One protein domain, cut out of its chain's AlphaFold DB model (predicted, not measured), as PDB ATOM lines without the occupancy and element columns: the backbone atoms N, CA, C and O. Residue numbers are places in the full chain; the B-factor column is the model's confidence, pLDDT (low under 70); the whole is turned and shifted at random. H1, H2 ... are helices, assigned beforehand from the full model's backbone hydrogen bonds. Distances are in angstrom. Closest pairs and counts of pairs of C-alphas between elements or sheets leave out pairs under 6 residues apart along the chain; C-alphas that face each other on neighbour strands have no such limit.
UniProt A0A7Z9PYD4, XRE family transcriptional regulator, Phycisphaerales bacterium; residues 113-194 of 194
ATOM      1  N   PHE A 113     249.934 277.097 175.960       82.44
ATOM      2  CA  PHE A 113     248.490 277.011 175.752       82.44
ATOM      3  C   PHE A 113     248.135 276.893 174.262       82.44
ATOM      4  O   PHE A 113     247.327 276.051 173.879       82.44
ATOM      5  N   GLN A 114     248.788 277.677 173.397       79.25
ATOM      6  CA  GLN A 114     248.598 277.564 171.945       79.25
ATOM      7  C   GLN A 114     249.022 276.188 171.409       79.25
ATOM      8  O   GLN A 114     248.384 275.666 170.499       79.25
ATOM      9  N   SER A 115     250.052 275.567 171.992       79.81
ATOM     10  CA  SER A 115     250.488 274.215 171.634       79.81
ATOM     11  C   SER A 115     249.424 273.180 171.979       79.81
ATOM     12  O   SER A 115     249.141 272.329 171.143       79.81
ATOM     13  N   LEU A 116     248.769 273.300 173.141       81.00
ATOM     14  CA  LEU A 116     247.616 272.460 173.478       81.00
ATOM     15  C   LEU A 116     246.494 272.642 172.453       81.00
ATOM     16  O   LEU A 116     246.049 271.665 171.857       81.00
ATOM     17  N   CYS A 117     246.106 273.887 172.155       79.06
ATOM     18  CA  CYS A 117     245.113 274.158 171.117       79.06
ATOM     19  C   CYS A 117     245.485 273.489 169.778       79.06
ATOM     20  O   CYS A 117     244.640 272.832 169.178       79.06
ATOM     21  N   ARG A 118     246.739 273.585 169.321       74.44
ATOM     22  CA  ARG A 118     247.190 272.946 168.068       74.44
ATOM     23  C   ARG A 118     247.102 271.422 168.108       74.44
ATOM     24  O   ARG A 118     246.688 270.813 167.127       74.44
ATOM     25  N   VAL A 119     247.453 270.807 169.233       73.50
ATOM     26  CA  VAL A 119     247.342 269.352 169.416       73.50
ATOM     27  C   VAL A 119     245.886 268.888 169.347       73.50
ATOM     28  O   VAL A 119     245.610 267.837 168.779       73.50
ATOM     29  N   ALA A 120     244.937 269.695 169.820       67.25
ATOM     30  CA  ALA A 120     243.511 269.424 169.635       67.25
ATOM     31  C   ALA A 120     243.032 269.561 168.178       67.25
ATOM     32  O   ALA A 120     242.036 268.954 167.796       67.25
ATOM     33  N   GLN A 121     243.744 270.311 167.334       62.81
ATOM     34  CA  GLN A 121     243.465 270.400 165.893       62.81
ATOM     35  C   GLN A 121     244.086 269.245 165.102       62.81
ATOM     36  O   GLN A 121     243.953 269.193 163.873       62.81
ATOM     37  N   PHE A 122     244.790 268.328 165.771       57.50
ATOM     38  CA  PHE A 122     245.568 267.305 165.101       57.50
ATOM     39  C   PHE A 122     244.657 266.276 164.430       57.50
ATOM     40  O   PHE A 122     244.150 265.337 165.036       57.50
ATOM     41  N   ARG A 123     244.482 266.451 163.119       56.62
ATOM     42  CA  ARG A 123     243.802 265.510 162.228       56.62
ATOM     43  C   ARG A 123     244.865 264.906 161.301       56.62
ATOM     44  O   ARG A 123     245.107 265.462 160.226       56.62
ATOM     45  N   PRO A 124     245.503 263.772 161.658       50.94
ATOM     46  CA  PRO A 124     246.545 263.149 160.828       50.94
ATOM     47  C   PRO A 124     246.069 262.880 159.392       50.94
ATOM     48  O   PRO A 124     246.842 262.950 158.440       50.94
ATOM     49  N   GLN A 125     244.766 262.640 159.238       42.84
ATOM     50  CA  GLN A 125     244.086 262.407 157.966       42.84
ATOM     51  C   GLN A 125     244.132 263.634 157.028       42.84
ATOM     52  O   GLN A 125     244.275 263.472 155.819       42.84
ATOM     53  N   LEU A 126     244.077 264.862 157.565       39.31
ATOM     54  CA  LEU A 126     244.124 266.104 156.775       39.31
ATOM     55  C   LEU A 126     245.556 266.502 156.371       39.31
ATOM     56  O   LEU A 126     245.742 267.111 155.319       39.31
ATOM     57  N   LEU A 127     246.567 266.140 157.168       37.66
ATOM     58  CA  LEU A 127     247.985 266.366 156.847       37.66
ATOM     59  C   LEU A 127     248.505 265.373 155.796       37.66
ATOM     60  O   LEU A 127     249.184 265.786 154.855       37.66
ATOM     61  N   ALA A 128     248.095 264.102 155.882       40.47
ATOM     62  CA  ALA A 128     248.381 263.097 154.856       40.47
ATOM     63  C   ALA A 128     247.780 263.481 153.488       40.47
ATOM     64  O   ALA A 128     248.437 263.337 152.459       40.47
ATOM     65  N   ALA A 129     246.575 264.068 153.472       34.00
ATOM     66  CA  ALA A 129     245.948 264.604 152.258       34.00
ATOM     67  C   ALA A 129     246.698 265.812 151.651       34.00
ATOM     68  O   ALA A 129     246.499 266.133 150.480       34.00
ATOM     69  N   ARG A 130     247.570 266.473 152.425       34.25
ATOM     70  CA  ARG A 130     248.426 267.592 151.988       34.25
ATOM     71  C   ARG A 130     249.868 267.171 151.676       34.25
ATOM     72  O   ARG A 130     250.704 268.035 151.439       34.25
ATOM     73  N   GLY A 131     250.165 265.869 151.661       30.45
ATOM     74  CA  GLY A 131     251.494 265.342 151.332       30.45
ATOM     75  C   GLY A 131     252.542 265.505 152.439       30.45
ATOM     76  O   GLY A 131     253.723 265.277 152.189       30.45
ATOM     77  N   VAL A 132     252.133 265.876 153.657       40.91
ATOM     78  CA  VAL A 132     253.018 265.915 154.827       40.91
ATOM     79  C   VAL A 132     253.055 264.513 155.430       40.91
ATOM     80  O   VAL A 132     252.005 263.950 155.748       40.91
ATOM     81  N   ALA A 133     254.250 263.931 155.570       50.50
ATOM     82  CA  ALA A 133     254.403 262.636 156.223       50.50
ATOM     83  C   ALA A 133     253.811 262.705 157.639       50.50
ATOM     84  O   ALA A 133     254.123 263.618 158.404       50.50
ATOM     85  N   ALA A 134     252.936 261.759 157.980       58.00
ATOM     86  CA  ALA A 134     252.393 261.676 159.327       58.00
ATOM     87  C   ALA A 134     253.546 261.392 160.303       58.00
ATOM     88  O   ALA A 134     254.175 260.339 160.226       58.00
ATOM     89  N   LEU A 135     253.834 262.344 161.192       59.53
ATOM     90  CA  LEU A 135     254.783 262.145 162.285       59.53
ATOM     91  C   LEU A 135     254.250 261.060 163.231       59.53
ATOM     92  O   LEU A 135     253.035 260.960 163.424       59.53
ATOM     93  N   ASP A 136     255.130 260.270 163.842       68.88
ATOM     94  CA  ASP A 136     254.723 259.356 164.914       68.88
ATOM     95  C   ASP A 136     254.391 260.122 166.211       68.88
ATOM     96  O   ASP A 136     254.718 261.300 166.367       68.88
ATOM     97  N   ALA A 137     253.691 259.465 167.140       66.94
ATOM     98  CA  ALA A 137     253.232 260.098 168.381       66.94
ATOM     99  C   ALA A 137     254.393 260.601 169.255       66.94
ATOM    100  O   ALA A 137     254.277 261.640 169.901       66.94
ATOM    101  N   LYS A 138     255.529 259.897 169.239       73.25
ATOM    102  CA  LYS A 138     256.729 260.282 169.981       73.25
ATOM    103  C   LYS A 138     257.331 261.579 169.437       73.25
ATOM    104  O   LYS A 138     257.579 262.505 170.200       73.25
ATOM    105  N   SER A 139     257.500 261.671 168.122       73.12
ATOM    106  CA  SER A 139     258.012 262.863 167.444       73.12
ATOM    107  C   SER A 139     257.080 264.055 167.655       73.12
ATOM    108  O   SER A 139     257.537 265.168 167.881       73.12
ATOM    109  N   GLN A 140     255.762 263.831 167.629       73.06
ATOM    110  CA  GLN A 140     254.782 264.882 167.924       73.06
ATOM    111  C   GLN A 140     254.874 265.364 169.372       73.06
ATOM    112  O   GLN A 140     254.828 266.568 169.609       73.06
ATOM    113  N   TRP A 141     255.028 264.441 170.325       79.19
ATOM    114  CA  TRP A 141     255.222 264.778 171.731       79.19
ATOM    115  C   TRP A 141     256.458 265.658 171.923       79.19
ATOM    116  O   TRP A 141     256.358 266.725 172.524       79.19
ATOM    117  N   GLU A 142     257.598 265.253 171.358       80.69
ATOM    118  CA  GLU A 142     258.884 265.955 171.472       80.69
ATOM    119  C   GLU A 142     258.855 267.387 170.909       80.69
ATOM    120  O   GLU A 142     259.628 268.231 171.360       80.69
ATOM    121  N   LEU A 143     257.947 267.686 169.975       76.00
ATOM    122  CA  LEU A 143     257.770 269.023 169.396       76.00
ATOM    123  C   LEU A 143     256.930 269.974 170.265       76.00
ATOM    124  O   LEU A 143     256.941 271.188 170.036       76.00
ATOM    125  N   LEU A 144     256.201 269.457 171.259       79.31
ATOM    126  CA  LEU A 144     255.404 270.283 172.165       79.31
ATOM    127  C   LEU A 144     256.282 271.100 173.108       79.31
ATOM    128  O   LEU A 144     257.355 270.679 173.529       79.31
ATOM    129  N   HIS A 145     255.772 272.265 173.511       83.94
ATOM    130  CA  HIS A 145     256.393 273.024 174.587       83.94
ATOM    131  C   HIS A 145     256.474 272.158 175.864       83.94
ATOM    132  O   HIS A 145     255.459 271.551 176.212       83.94
ATOM    133  N   PRO A 146     257.597 272.142 176.612       85.44
ATOM    134  CA  PRO A 146     257.757 271.297 177.802       85.44
ATOM    135  C   PRO A 146     256.622 271.441 178.824       85.44
ATOM    136  O   PRO A 146     256.031 270.459 179.245       85.44
ATOM    137  N   GLU A 147     256.207 272.672 179.130       87.44
ATOM    138  CA  GLU A 147     255.055 272.885 180.020       87.44
ATOM    139  C   GLU A 147     253.745 272.291 179.464       87.44
ATOM    140  O   GLU A 147     252.924 271.796 180.227       87.44
ATOM    141  N   ALA A 148     253.534 272.289 178.145       86.44
ATOM    142  CA  ALA A 148     252.366 271.636 177.556       86.44
ATOM    143  C   ALA A 148     252.463 270.103 177.660       86.44
ATOM    144  O   ALA A 148     251.446 269.466 177.923       86.44
ATOM    145  N   GLN A 149     253.666 269.529 177.506       87.88
ATOM    146  CA  GLN A 149     253.922 268.102 177.745       87.88
ATOM    147  C   GLN A 149     253.567 267.727 179.188       87.88
ATOM    148  O   GLN A 149     252.790 266.799 179.400       87.88
ATOM    149  N   ASP A 150     254.058 268.489 180.168       89.44
ATOM    150  CA  ASP A 150     253.812 268.232 181.593       89.44
ATOM    151  C   ASP A 150     252.314 268.282 181.930       89.44
ATOM    152  O   ASP A 150     251.781 267.387 182.589       89.44
ATOM    153  N   ARG A 151     251.603 269.305 181.437       89.94
ATOM    154  CA  ARG A 151     250.153 269.454 181.654       89.94
ATOM    155  C   ARG A 151     249.358 268.329 181.006       89.94
ATOM    156  O   ARG A 151     248.457 267.778 181.635       89.94
ATOM    157  N   LEU A 152     249.698 267.972 179.768       86.94
ATOM    158  CA  LEU A 152     249.016 266.913 179.032       86.94
ATOM    159  C   LEU A 152     249.285 265.531 179.648       86.94
ATOM    160  O   LEU A 152     248.369 264.713 179.714       86.94
ATOM    161  N   ALA A 153     250.500 265.294 180.156       88.38
ATOM    162  CA  ALA A 153     250.858 264.076 180.881       88.38
ATOM    163  C   ALA A 153     250.043 263.936 182.174       88.38
ATOM    164  O   ALA A 153     249.397 262.911 182.373       88.38
ATOM    165  N   LEU A 154     249.997 264.986 183.004       89.94
ATOM    166  CA  LEU A 154     249.200 265.004 184.240       89.94
ATOM    167  C   LEU A 154     247.707 264.780 183.967       89.94
ATOM    168  O   LEU A 154     247.042 264.005 184.659       89.94
ATOM    169  N   TRP A 155     247.177 265.450 182.943       91.25
ATOM    170  CA  TRP A 155     245.781 265.313 182.530       91.25
ATOM    171  C   TRP A 155     245.462 263.888 182.060       91.25
ATOM    172  O   TRP A 155     244.395 263.352 182.390       91.25
ATOM    173  N   GLY A 156     246.396 263.277 181.325       87.12
ATOM    174  CA  GLY A 156     246.329 261.900 180.849       87.12
ATOM    175  C   GLY A 156     246.371 260.876 181.969       87.12
ATOM    176  O   GLY A 156     245.514 259.993 182.020       87.12
ATOM    177  N   GLU A 157     247.308 261.033 182.900       88.88
ATOM    178  CA  GLU A 157     247.517 260.113 184.017       88.88
ATOM    179  C   GLU A 157     246.255 260.001 184.883       88.88
ATOM    180  O   GLU A 157     245.796 258.894 185.172       88.88
ATOM    181  N   LYS A 158     245.603 261.134 185.187       88.00
ATOM    182  CA  LYS A 158     244.320 261.166 185.921       88.00
ATOM    183  C   LYS A 158     243.174 260.451 185.196       88.00
ATOM    184  O   LYS A 158     242.163 260.129 185.818       88.00
ATOM    185  N   ARG A 159     243.326 260.193 183.895       87.94
ATOM    186  CA  ARG A 159     242.360 259.503 183.026       87.94
ATOM    187  C   ARG A 159     242.840 258.109 182.596       87.94
ATOM    188  O   ARG A 159     242.163 257.455 181.810       87.94
ATOM    189  N   GLY A 160     243.964 257.633 183.141       87.19
ATOM    190  CA  GLY A 160     244.511 256.298 182.883       87.19
ATOM    191  C   GLY A 160     245.415 256.191 181.649       87.19
ATOM    192  O   GLY A 160     245.762 255.077 181.257       87.19
ATOM    193  N   PHE A 161     245.811 257.314 181.046       86.06
ATOM    194  CA  PHE A 161     246.745 257.360 179.920       86.06
ATOM    195  C   PHE A 161     248.141 257.729 180.419       86.06
ATOM    196  O   PHE A 161     248.366 258.844 180.880       86.06
ATOM    197  N   VAL A 162     249.079 256.790 180.333       81.25
ATOM    198  CA  VAL A 162     250.433 256.944 180.901       81.25
ATOM    199  C   VAL A 162     251.476 257.171 179.805       81.25
ATOM    200  O   VAL A 162     252.535 257.740 180.056       81.25
ATOM    201  N   LEU A 163     251.180 256.733 178.579       79.19
ATOM    202  CA  LEU A 163     252.086 256.843 177.441       79.19
ATOM    203  C   LEU A 163     251.602 257.909 176.443       79.19
ATOM    204  O   LEU A 163     250.398 257.961 176.163       79.19
ATOM    205  N   PRO A 164     252.513 258.703 175.846       76.00
ATOM    206  CA  PRO A 164     252.172 259.668 174.801       76.00
ATOM    207  C   PRO A 164     251.344 259.065 173.661       76.00
ATOM    208  O   PRO A 164     250.392 259.685 173.195       76.00
ATOM    209  N   GLU A 165     251.639 257.832 173.243       80.88
ATOM    210  CA  GLU A 165     250.915 257.139 172.174       80.88
ATOM    211  C   GLU A 165     249.423 256.996 172.493       80.88
ATOM    212  O   GLU A 165     248.584 257.199 171.619       80.88
ATOM    213  N   GLN A 166     249.077 256.696 173.748       80.62
ATOM    214  CA  GLN A 166     247.685 256.524 174.168       80.62
ATOM    215  C   GLN A 166     246.921 257.854 174.128       80.62
ATOM    216  O   GLN A 166     245.770 257.899 173.694       80.62
ATOM    217  N   LEU A 167     247.583 258.938 174.541       80.56
ATOM    218  CA  LEU A 167     247.036 260.291 174.475       80.56
ATOM    219  C   LEU A 167     246.821 260.735 173.030       80.56
ATOM    220  O   LEU A 167     245.756 261.253 172.701       80.56
ATOM    221  N   PHE A 168     247.791 260.496 172.149       77.25
ATOM    222  CA  PHE A 168     247.663 260.851 170.739       77.25
ATOM    223  C   PHE A 168     246.628 259.997 169.999       77.25
ATOM    224  O   PHE A 168     245.958 260.522 169.115       77.25
ATOM    225  N   GLU A 169     246.429 258.728 170.364       77.81
ATOM    226  CA  GLU A 169     245.292 257.950 169.851       77.81
ATOM    227  C   GLU A 169     243.948 258.539 170.298       77.81
ATOM    228  O   GLU A 169     243.055 258.693 169.467       77.81
ATOM    229  N   LEU A 170     243.810 258.961 171.561       78.31
ATOM    230  CA  LEU A 170     242.603 259.655 172.023       78.31
ATOM    231  C   LEU A 170     242.375 260.962 171.252       78.31
ATOM    232  O   LEU A 170     241.271 261.203 170.767       78.31
ATOM    233  N   LEU A 171     243.411 261.788 171.098       75.12
ATOM    234  CA  LEU A 171     243.327 263.079 170.407       75.12
ATOM    235  C   LEU A 171     242.839 262.934 168.960       75.12
ATOM    236  O   LEU A 171     242.051 263.755 168.501       75.12
ATOM    237  N   LYS A 172     243.221 261.853 168.267       72.81
ATOM    238  CA  LYS A 172     242.719 261.542 166.916       72.81
ATOM    239  C   LYS A 172     241.214 261.275 166.866       72.81
ATOM    240  O   LYS A 172     240.629 261.388 165.791       72.81
ATOM    241  N   THR A 173     240.612 260.877 167.987       72.62
ATOM    242  CA  THR A 173     239.173 260.589 168.100       72.62
ATOM    243  C   THR A 173     238.352 261.777 168.584       72.62
ATOM    244  O   THR A 173     237.128 261.733 168.483       72.62
ATOM    245  N   LEU A 174     238.992 262.830 169.104       72.19
ATOM    246  CA  LEU A 174     238.283 264.020 169.559       72.19
ATOM    247  C   LEU A 174     237.754 264.805 168.356       72.19
ATOM    248  O   LEU A 174     238.499 265.187 167.452       72.19
ATOM    249  N   GLU A 175     236.453 265.072 168.371       71.88
ATOM    250  CA  GLU A 175     235.807 265.971 167.427       71.88
ATOM    251  C   GLU A 175     235.347 267.220 168.169       71.88
ATOM    252  O   GLU A 175     234.550 267.143 169.100       71.88
ATOM    253  N   PHE A 176     235.882 268.370 167.767       73.69
ATOM    254  CA  PHE A 176     235.455 269.672 168.265       73.69
ATOM    255  C   PHE A 176     234.466 270.281 167.272       73.69
ATOM    256  O   PHE A 176     234.758 270.341 166.074       73.69
ATOM    257  N   GLU A 177     233.305 270.712 167.765       72.44
ATOM    258  CA  GLU A 177     232.260 271.347 166.954       72.44
ATOM    259  C   GLU A 177     232.595 272.817 166.650       72.44
ATOM    260  O   GLU A 177     232.168 273.357 165.627       72.44
ATOM    261  N   SER A 178     233.408 273.452 167.502       78.38
ATOM    262  CA  SER A 178     233.852 274.839 167.361       78.38
ATOM    263  C   SER A 178     235.261 275.095 167.926       78.38
ATOM    264  O   SER A 178     235.789 274.321 168.730       78.38
ATOM    265  N   ASP A 179     235.850 276.238 167.555       76.56
ATOM    266  CA  ASP A 179     237.100 276.739 168.151       76.56
ATOM    267  C   ASP A 179     236.950 277.021 169.662       76.56
ATOM    268  O   ASP A 179     237.929 276.964 170.410       76.56
ATOM    269  N   GLU A 180     235.736 277.324 170.137       81.44
ATOM    270  CA  GLU A 180     235.461 277.541 171.562       81.44
ATOM    271  C   GLU A 180     235.539 276.234 172.356       81.44
ATOM    272  O   GLU A 180     236.161 276.214 173.420       81.44
ATOM    273  N   ASP A 181     235.003 275.134 171.817       78.50
ATOM    274  CA  ASP A 181     235.079 273.805 172.443       78.50
ATOM    275  C   ASP A 181     236.527 273.320 172.539       78.50
ATOM    276  O   ASP A 181     236.967 272.778 173.556       78.50
ATOM    277  N   GLN A 182     237.304 273.590 171.491       80.00
ATOM    278  CA  GLN A 182     238.733 273.318 171.456       80.00
ATOM    279  C   GLN A 182     239.483 274.106 172.541       80.00
ATOM    280  O   GLN A 182     240.309 273.552 173.272       80.00
ATOM    281  N   GLN A 183     239.195 275.405 172.674       83.56
ATOM    282  CA  GLN A 183     239.793 276.232 173.723       83.56
ATOM    283  C   GLN A 183     239.343 275.801 175.120       83.56
ATOM    284  O   GLN A 183     240.134 275.885 176.059       83.56
ATOM    285  N   ALA A 184     238.100 275.343 175.277       84.31
ATOM    286  CA  ALA A 184     237.595 274.817 176.538       84.31
ATOM    287  C   ALA A 184     238.352 273.547 176.950       84.31
ATOM    288  O   ALA A 184     238.815 273.465 178.088       84.31
ATOM    289  N   TRP A 185     238.578 272.617 176.016       87.88
ATOM    290  CA  TRP A 185     239.424 271.446 176.254       87.88
ATOM    291  C   TRP A 185     240.866 271.838 176.597       87.88
ATOM    292  O   TRP A 185     241.419 271.360 177.586       87.88
ATOM    293  N   ALA A 186     241.468 272.770 175.852       86.06
ATOM    294  CA  ALA A 186     242.833 273.212 176.135       86.06
ATOM    295  C   ALA A 186     242.938 273.865 177.523       86.06
ATOM    296  O   ALA A 186     243.944 273.696 178.210       86.06
ATOM    297  N   ARG A 187     241.891 274.577 177.969       87.31
ATOM    298  CA  ARG A 187     241.794 275.126 179.333       87.31
ATOM    299  C   ARG A 187     241.650 274.033 180.389       87.31
ATOM    300  O   ARG A 187     242.246 274.187 181.450       87.31
ATOM    301  N   ASP A 188     240.898 272.966 180.118       87.56
ATOM    302  CA  ASP A 188     240.796 271.801 181.013       87.56
ATOM    303  C   ASP A 188     242.179 271.179 181.246       87.56
ATOM    304  O   ASP A 188     242.622 271.059 182.387       87.56
ATOM    305  N   VAL A 189     242.925 270.918 180.165       87.00
ATOM    306  CA  VAL A 189     244.311 270.424 180.247       87.00
ATOM    307  C   VAL A 189     245.224 271.425 180.967       87.00
ATOM    308  O   VAL A 189     246.012 271.052 181.830       87.00
ATOM    309  N   TRP A 190     245.118 272.718 180.648       87.56
ATOM    310  CA  TRP A 190     245.977 273.764 181.216       87.56
ATOM    311  C   TRP A 190     245.793 273.962 182.727       87.56
ATOM    312  O   TRP A 190     246.756 274.204 183.467       87.56
ATOM    313  N   ASN A 191     244.549 273.869 183.191       87.19
ATOM    314  CA  ASN A 191     244.195 274.052 184.594       87.19
ATOM    315  C   ASN A 191     244.543 272.838 185.461       87.19
ATOM    316  O   ASN A 191     244.458 272.942 186.685       87.19
ATOM    317  N   GLU A 192     244.974 271.731 184.855       81.88
ATOM    318  CA  GLU A 192     245.406 270.546 185.577       81.88
ATOM    319  C   GLU A 192     246.647 270.848 186.426       81.88
ATOM    320  O   GLU A 192     247.650 271.383 185.940       81.88
ATOM    321  N   ARG A 193     246.573 270.538 187.722       74.69
ATOM    322  CA  ARG A 193     247.654 270.777 188.689       74.69
ATOM    323  C   ARG A 193     248.058 269.469 189.365       74.69
ATOM    324  O   ARG A 193     247.205 268.610 189.617       74.69
ATOM    325  N   SER A 194     249.362 269.361 189.625       59.62
ATOM    326  CA  SER A 194     250.000 268.338 190.461       59.62
ATOM    327  C   SER A 194     249.457 268.364 191.883       59.62
ATOM    328  O   SER A 194     249.389 269.494 192.427       59.62
TER     329      SER A 194
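Overview. This is residues 113 to 194 of the 194 residues of the protein "XRE family transcriptional regulator" of Phycisphaerales bacterium (UniProt A0A7Z9PYD4). A small cluster of short helices set at steep angles: H1 crosses H6, H4 touches both, and beside this trio H3 and H5 meet as a corner near their first residues. H2 and the link after it reach away as a loop at one end of the long axis. The printed part has 82 residues with six named helices, H1 to H6 in order, and no named strand; its class is all helix. It is compact, with a radius of gyration of the C-alphas of 12.3 A and spans of 39 by 27 by 21 A.

Arrangement. H1, residues 113 to 120, touches H6, residues 179 to 191, opposite ways at a steep tilt of 61 degrees; their closest C-alphas, Leu 116 and Ala 186, are 5.5 A apart. H2, residues 124 to 128, touches no helix. H3, residues 137 to 143, touches H5, residues 164 to 173, about perpendicular at 79 degrees; their closest C-alphas, Ala 137 and Glu 165, are 5.3 A apart. H4, residues 146 to 157, touches H1 with residues 148 to 152 alone, the same way at a steep tilt of 52 degrees, closest at the C-alphas of Ala 148 and Leu 116, 6.3 A. H6 touches H4 with residues 189 to 190 alone, about perpendicular at 87 degrees, closest at the C-alphas of Val 189 and Trp 155, 5.8 A. Every O i to N i+4 pair is within hydrogen-bond range in H1, H2, H3, H4 and H6; in H5 5 of 6 are.

Along the chain. H1 begins at C-alpha 113, (248.490, 277.011, 175.752), and is 10.9 A long. H4 is 16.4 A and H5 14.7 A. H6, 18.1 A, ends at C-alpha 191, (244.195, 274.052, 184.594).

Size, cuts and confidence. The farthest C-alphas, Gly 131 and Ser 194, are 39.3 A apart. The printed part has no cut, and no link is long. The pLDDT is under 70 at residues 120 to 137 and 194.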